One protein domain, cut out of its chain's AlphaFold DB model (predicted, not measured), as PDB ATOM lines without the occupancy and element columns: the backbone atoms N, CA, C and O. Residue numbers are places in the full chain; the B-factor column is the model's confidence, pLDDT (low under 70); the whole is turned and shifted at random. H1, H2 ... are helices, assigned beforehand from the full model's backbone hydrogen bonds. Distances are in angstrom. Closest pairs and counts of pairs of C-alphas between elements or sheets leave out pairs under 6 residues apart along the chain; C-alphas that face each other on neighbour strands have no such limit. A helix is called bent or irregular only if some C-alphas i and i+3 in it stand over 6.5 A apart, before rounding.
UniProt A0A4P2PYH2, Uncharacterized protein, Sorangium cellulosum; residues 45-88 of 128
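This is residues 45 to 88 of the 128 residues of an uncharacterized protein of Sorangium cellulosum (UniProt A0A4P2PYH2). Three helices follow one another as a wide open U: H2 makes the base, and H1 and H3 rise from its two ends to the same side as two separate arms. The space between the arms is empty, and no helix touches another. The printed part has 44 residues with three named helices, in the order H1, H2, H3, and no named strand; its class is all helix. It is only just extended, close to loose, with a radius of gyration of the C-alphas of 14.1 A, and its outline is only just flat, with spans of 37 by 25 by 11 A.

Start at the first printed residue and go along H1, residues 45 to 57, to the tight link of three residues that leads to H2, residues 61 to 75. H1 and H2 are only just apart, with a closest distance between their C-alphas of 8.1 A. Past Val 75, a second tight link of three residues takes you to H3, residues 79 to 88. H2 and H3 are close but not clearly touching, with 1 pair of C-alphas within 8 A; look at Val 75 and Met 82, whose C-alphas are the closest, 8.0 A apart. The lines of H2 and H3 stand at a steep tilt of 65 degrees, and the two run opposite ways. Their centres are 18.0 A apart. H1 and H3 are apart. In the backbones of H1, H2 and H3, every pair of O i and N i+4 is within hydrogen-bond range.

Find C-alpha 45 at (25.119, -32.064, -3.081); from there H1 runs through 13 residues to C-alpha 57, 18.1 A from its first C-alpha. Next find C-alpha 61 at (43.353, -25.789, 13.502), where H2 begins; it is the longest helix, with 15 residues, and C-alpha 75 lies 20.7 A from C-alpha 61. H3 has 10 residues and spans 14.2 A from C-alpha 79 to C-alpha 88, which you find at (48.033, -48.046, -0.559). No helix is bent or irregular.

The two C-alphas farthest apart are those of Glu 45 and Arg 77, at 37.7 A, while the first and last printed C-alphas, of Glu 45 and Lys 88, are 28.1 A apart. Residues 45 to 71, 73 to 81 and 83 to 88 stand free. The printed part has no cut, and neither link is long. In the B-factor column, the mean pLDDT of the printed part is 81.7; look at residues 75 to 76 for the two under 70, where the model's confidence is low.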
ATOM      1  N   GLU A  45      25.658 -32.504  -4.359       80.62
ATOM      2  CA  GLU A  45      25.119 -32.064  -3.081       80.62
ATOM      3  C   GLU A  45      25.853 -32.690  -1.895       80.62
ATOM      4  O   GLU A  45      26.245 -31.976  -0.969       80.62
ATOM      5  N   ALA A  46      26.149 -33.991  -1.964       86.12
ATOM      6  CA  ALA A  46      26.994 -34.668  -0.987       86.12
ATOM      7  C   ALA A  46      28.373 -33.994  -0.894       86.12
ATOM      8  O   ALA A  46      28.888 -33.739   0.199       86.12
ATOM      9  N   ARG A  47      28.952 -33.610  -2.041       84.31
ATOM     10  CA  ARG A  47      30.220 -32.877  -2.095       84.31
ATOM     11  C   ARG A  47      30.110 -31.487  -1.472       84.31
ATOM     12  O   ARG A  47      31.011 -31.084  -0.736       84.31
ATOM     13  N   LYS A  48      29.036 -30.742  -1.740       86.62
ATOM     14  CA  LYS A  48      28.793 -29.409  -1.163       86.62
ATOM     15  C   LYS A  48      28.588 -29.482   0.351       86.62
ATOM     16  O   LYS A  48      29.177 -28.682   1.080       86.62
ATOM     17  N   ALA A  49      27.825 -30.464   0.825       87.12
ATOM     18  CA  ALA A  49      27.627 -30.736   2.243       87.12
ATOM     19  C   ALA A  49      28.949 -31.120   2.926       87.12
ATOM     20  O   ALA A  49      29.296 -30.540   3.955       87.12
ATOM     21  N   GLY A  50      29.740 -32.001   2.307       86.88
ATOM     22  CA  GLY A  50      31.071 -32.374   2.784       86.88
ATOM     23  C   GLY A  50      32.030 -31.185   2.861       86.88
ATOM     24  O   GLY A  50      32.698 -30.997   3.876       86.88
ATOM     25  N   LYS A  51      32.053 -30.319   1.836       88.31
ATOM     26  CA  LYS A  51      32.834 -29.069   1.846       88.31
ATOM     27  C   LYS A  51      32.407 -28.144   2.987       88.31
ATOM     28  O   LYS A  51      33.263 -27.634   3.701       88.31
ATOM     29  N   LYS A  52      31.097 -27.946   3.182       89.44
ATOM     30  CA  LYS A  52      30.555 -27.086   4.246       89.44
ATOM     31  C   LYS A  52      30.881 -27.632   5.638       89.44
ATOM     32  O   LYS A  52      31.345 -26.879   6.489       89.44
ATOM     33  N   GLY A  53      30.684 -28.932   5.857       85.94
ATOM     34  CA  GLY A  53      31.022 -29.596   7.116       85.94
ATOM     35  C   GLY A  53      32.522 -29.550   7.401       85.94
ATOM     36  O   GLY A  53      32.931 -29.161   8.489       85.94
ATOM     37  N   GLY A  54      33.350 -29.844   6.395       85.06
ATOM     38  CA  GLY A  54      34.805 -29.751   6.505       85.06
ATOM     39  C   GLY A  54      35.290 -28.337   6.831       85.06
ATOM     40  O   GLY A  54      36.158 -28.180   7.682       85.06
ATOM     41  N   ALA A  55      34.700 -27.309   6.212       83.62
ATOM     42  CA  ALA A  55      35.021 -25.907   6.484       83.62
ATOM     43  C   ALA A  55      34.601 -25.449   7.889       83.62
ATOM     44  O   ALA A  55      35.287 -24.624   8.487       83.62
ATOM     45  N   ALA A  56      33.494 -25.977   8.420       81.56
ATOM     46  CA  ALA A  56      33.048 -25.687   9.780       81.56
ATOM     47  C   ALA A  56      33.967 -26.335  10.827       81.56
ATOM     48  O   ALA A  56      34.343 -25.701  11.810       81.56
ATOM     49  N   VAL A  57      34.371 -27.585  10.595       80.00
ATOM     50  CA  VAL A  57      35.231 -28.344  11.515       80.00
ATOM     51  C   VAL A  57      36.683 -27.845  11.479       80.00
ATOM     52  O   VAL A  57      37.370 -27.873  12.496       80.00
ATOM     53  N   SER A  58      37.161 -27.336  10.341       78.00
ATOM     54  CA  SER A  58      38.554 -26.897  10.176       78.00
ATOM     55  C   SER A  58      38.887 -25.523  10.772       78.00
ATOM     56  O   SER A  58      40.064 -25.157  10.787       78.00
ATOM     57  N   GLN A  59      37.901 -24.779  11.290       82.94
ATOM     58  CA  GLN A  59      38.115 -23.443  11.868       82.94
ATOM     59  C   GLN A  59      39.097 -23.459  13.047       82.94
ATOM     60  O   GLN A  59      39.916 -22.553  13.184       82.94
ATOM     61  N   ASN A  60      39.073 -24.507  13.879       86.81
ATOM     62  CA  ASN A  60      40.011 -24.651  14.991       86.81
ATOM     63  C   ASN A  60      41.160 -25.599  14.622       86.81
ATOM     64  O   ASN A  60      41.146 -26.795  14.925       86.81
ATOM     65  N   ARG A  61      42.177 -25.040  13.962       82.69
ATOM     66  CA  ARG A  61      43.353 -25.789  13.502       82.69
ATOM     67  C   ARG A  61      44.127 -26.445  14.650       82.69
ATOM     68  O   ARG A  61      44.567 -27.582  14.497       82.69
ATOM     69  N   GLU A  62      44.286 -25.765  15.784       84.94
ATOM     70  CA  GLU A  62      45.031 -26.293  16.937       84.94
ATOM     71  C   GLU A  62      44.333 -27.500  17.565       84.94
ATOM     72  O   GLU A  62      44.964 -28.535  17.800       84.94
ATOM     73  N   HIS A  63      43.016 -27.410  17.755       86.56
ATOM     74  CA  HIS A  63      42.201 -28.511  18.256       86.56
ATOM     75  C   HIS A  63      42.206 -29.704  17.292       86.56
ATOM     76  O   HIS A  63      42.401 -30.845  17.717       86.56
ATOM     77  N   MET A  64      42.091 -29.457  15.983       85.19
ATOM     78  CA  MET A  64      42.177 -30.516  14.971       85.19
ATOM     79  C   MET A  64      43.554 -31.185  14.956       85.19
ATOM     80  O   MET A  64      43.646 -32.412  14.889       85.19
ATOM     81  N   ALA A  65      44.632 -30.412  15.098       86.00
ATOM     82  CA  ALA A  65      45.981 -30.953  15.221       86.00
ATOM     83  C   ALA A  65      46.152 -31.788  16.502       86.00
ATOM     84  O   ALA A  65      46.856 -32.798  16.501       86.00
ATOM     85  N   GLN A  66      45.515 -31.406  17.608       86.62
ATOM     86  CA  GLN A  66      45.518 -32.188  18.844       86.62
ATOM     87  C   GLN A  66      44.759 -33.515  18.687       86.62
ATOM     88  O   GLN A  66      45.287 -34.562  19.072       86.62
ATOM     89  N   ILE A  67      43.568 -33.498  18.075       86.06
ATOM     90  CA  ILE A  67      42.790 -34.711  17.771       86.06
ATOM     91  C   ILE A  67      43.583 -35.633  16.839       86.06
ATOM     92  O   ILE A  67      43.728 -36.820  17.130       86.06
ATOM     93  N   GLY A  68      44.156 -35.086  15.763       84.56
ATOM     94  CA  GLY A  68      44.977 -35.837  14.813       84.56
ATOM     95  C   GLY A  68      46.199 -36.477  15.472       84.56
ATOM     96  O   GLY A  68      46.459 -37.659  15.263       84.56
ATOM     97  N   ARG A  69      46.904 -35.743  16.345       87.00
ATOM     98  CA  ARG A  69      48.026 -36.284  17.132       87.00
ATOM     99  C   ARG A  69      47.589 -37.416  18.062       87.00
ATOM    100  O   ARG A  69      48.265 -38.437  18.118       87.00
ATOM    101  N   LYS A  70      46.452 -37.278  18.752       86.44
ATOM    102  CA  LYS A  70      45.919 -38.316  19.654       86.44
ATOM    103  C   LYS A  70      45.485 -39.578  18.897       86.44
ATOM    104  O   LYS A  70      45.798 -40.693  19.323       86.44
ATOM    105  N   GLY A  71      44.809 -39.410  17.760       81.88
ATOM    106  CA  GLY A  71      44.439 -40.514  16.872       81.88
ATOM    107  C   GLY A  71      45.675 -41.213  16.306       81.88
ATOM    108  O   GLY A  71      45.804 -42.430  16.414       81.88
ATOM    109  N   GLY A  72      46.639 -40.434  15.813       80.62
ATOM    110  CA  GLY A  72      47.916 -40.930  15.308       80.62
ATOM    111  C   GLY A  72      48.715 -41.696  16.360       80.62
ATOM    112  O   GLY A  72      49.159 -42.802  16.087       80.62
ATOM    113  N   ALA A  73      48.832 -41.183  17.586       78.94
ATOM    114  CA  ALA A  73      49.537 -41.865  18.675       78.94
ATOM    115  C   ALA A  73      48.919 -43.236  19.008       78.94
ATOM    116  O   ALA A  73      49.642 -44.211  19.208       78.94
ATOM    117  N   THR A  74      47.587 -43.332  18.992       74.06
ATOM    118  CA  THR A  74      46.856 -44.587  19.250       74.06
ATOM    119  C   THR A  74      47.127 -45.629  18.164       74.06
ATOM    120  O   THR A  74      47.297 -46.813  18.450       74.06
ATOM    121  N   VAL A  75      47.207 -45.171  16.919       69.12
ATOM    122  CA  VAL A  75      47.281 -46.005  15.719       69.12
ATOM    123  C   VAL A  75      48.743 -46.311  15.313       69.12
ATOM    124  O   VAL A  75      49.025 -47.339  14.704       69.12
ATOM    125  N   SER A  76      49.706 -45.482  15.731       67.25
ATOM    126  CA  SER A  76      51.137 -45.554  15.371       67.25
ATOM    127  C   SER A  76      51.934 -46.710  15.985       67.25
ATOM    128  O   SER A  76      53.105 -46.885  15.645       67.25
ATOM    129  N   ARG A  77      51.323 -47.525  16.855       74.44
ATOM    130  CA  ARG A  77      51.992 -48.664  17.511       74.44
ATOM    131  C   ARG A  77      52.525 -49.703  16.514       74.44
ATOM    132  O   ARG A  77      53.438 -50.440  16.859       74.44
ATOM    133  N   ASN A  78      52.004 -49.730  15.283       78.38
ATOM    134  CA  ASN A  78      52.512 -50.564  14.196       78.38
ATOM    135  C   ASN A  78      52.919 -49.704  12.985       78.38
ATOM    136  O   ASN A  78      52.128 -49.448  12.074       78.38
ATOM    137  N   ARG A  79      54.173 -49.238  12.994       73.25
ATOM    138  CA  ARG A  79      54.744 -48.362  11.956       73.25
ATOM    139  C   ARG A  79      54.754 -49.016  10.570       73.25
ATOM    140  O   ARG A  79      54.488 -48.334   9.584       73.25
ATOM    141  N   GLU A  80      55.027 -50.315  10.494       76.62
ATOM    142  CA  GLU A  80      55.104 -51.059   9.229       76.62
ATOM    143  C   GLU A  80      53.728 -51.187   8.568       76.62
ATOM    144  O   GLU A  80      53.568 -50.891   7.381       76.62
ATOM    145  N   HIS A  81      52.706 -51.521   9.360       78.50
ATOM    146  CA  HIS A  81      51.321 -51.571   8.899       78.50
ATOM    147  C   HIS A  81      50.815 -50.191   8.457       78.50
ATOM    148  O   HIS A  81      50.164 -50.066   7.420       78.50
ATOM    149  N   MET A  82      51.181 -49.127   9.182       74.69
ATOM    150  CA  MET A  82      50.830 -47.756   8.794       74.69
ATOM    151  C   MET A  82      51.501 -47.319   7.495       74.69
ATOM    152  O   MET A  82      50.854 -46.697   6.656       74.69
ATOM    153  N   ALA A  83      52.770 -47.675   7.289       78.25
ATOM    154  CA  ALA A  83      53.465 -47.401   6.035       78.25
ATOM    155  C   ALA A  83      52.826 -48.151   4.853       78.25
ATOM    156  O   ALA A  83      52.767 -47.626   3.743       78.25
ATOM    157  N   GLN A  84      52.316 -49.366   5.070       79.94
ATOM    158  CA  GLN A  84      51.573 -50.112   4.053       79.94
ATOM    159  C   GLN A  84      50.223 -49.455   3.720       79.94
ATOM    160  O   GLN A  84      49.912 -49.277   2.544       79.94
ATOM    161  N   ILE A  85      49.450 -49.040   4.731       80.38
ATOM    162  CA  ILE A  85      48.172 -48.333   4.536       80.38
ATOM    163  C   ILE A  85      48.393 -46.982   3.847       80.38
ATOM    164  O   ILE A  85      47.659 -46.640   2.923       80.38
ATOM    165  N   GLY A  86      49.411 -46.226   4.266       78.31
ATOM    166  CA  GLY A  86      49.759 -44.938   3.672       78.31
ATOM    167  C   GLY A  86      50.161 -45.060   2.203       78.31
ATOM    168  O   GLY A  86      49.658 -44.302   1.379       78.31
ATOM    169  N   ARG A  87      50.996 -46.055   1.862       81.38
ATOM    170  CA  ARG A  87      51.347 -46.368   0.464       81.38
ATOM    171  C   ARG A  87      50.106 -46.707  -0.362       81.38
ATOM    172  O   ARG A  87      49.839 -46.023  -1.344       81.38
ATOM    173  N   LYS A  88      49.279 -47.642   0.114       79.94
ATOM    174  CA  LYS A  88      48.033 -48.046  -0.559       79.94
ATOM    175  C   LYS A  88      47.039 -46.887  -0.733       79.94
ATOM    176  O   LYS A  88      46.352 -46.788  -1.745       79.94
TER     177      LYS A  88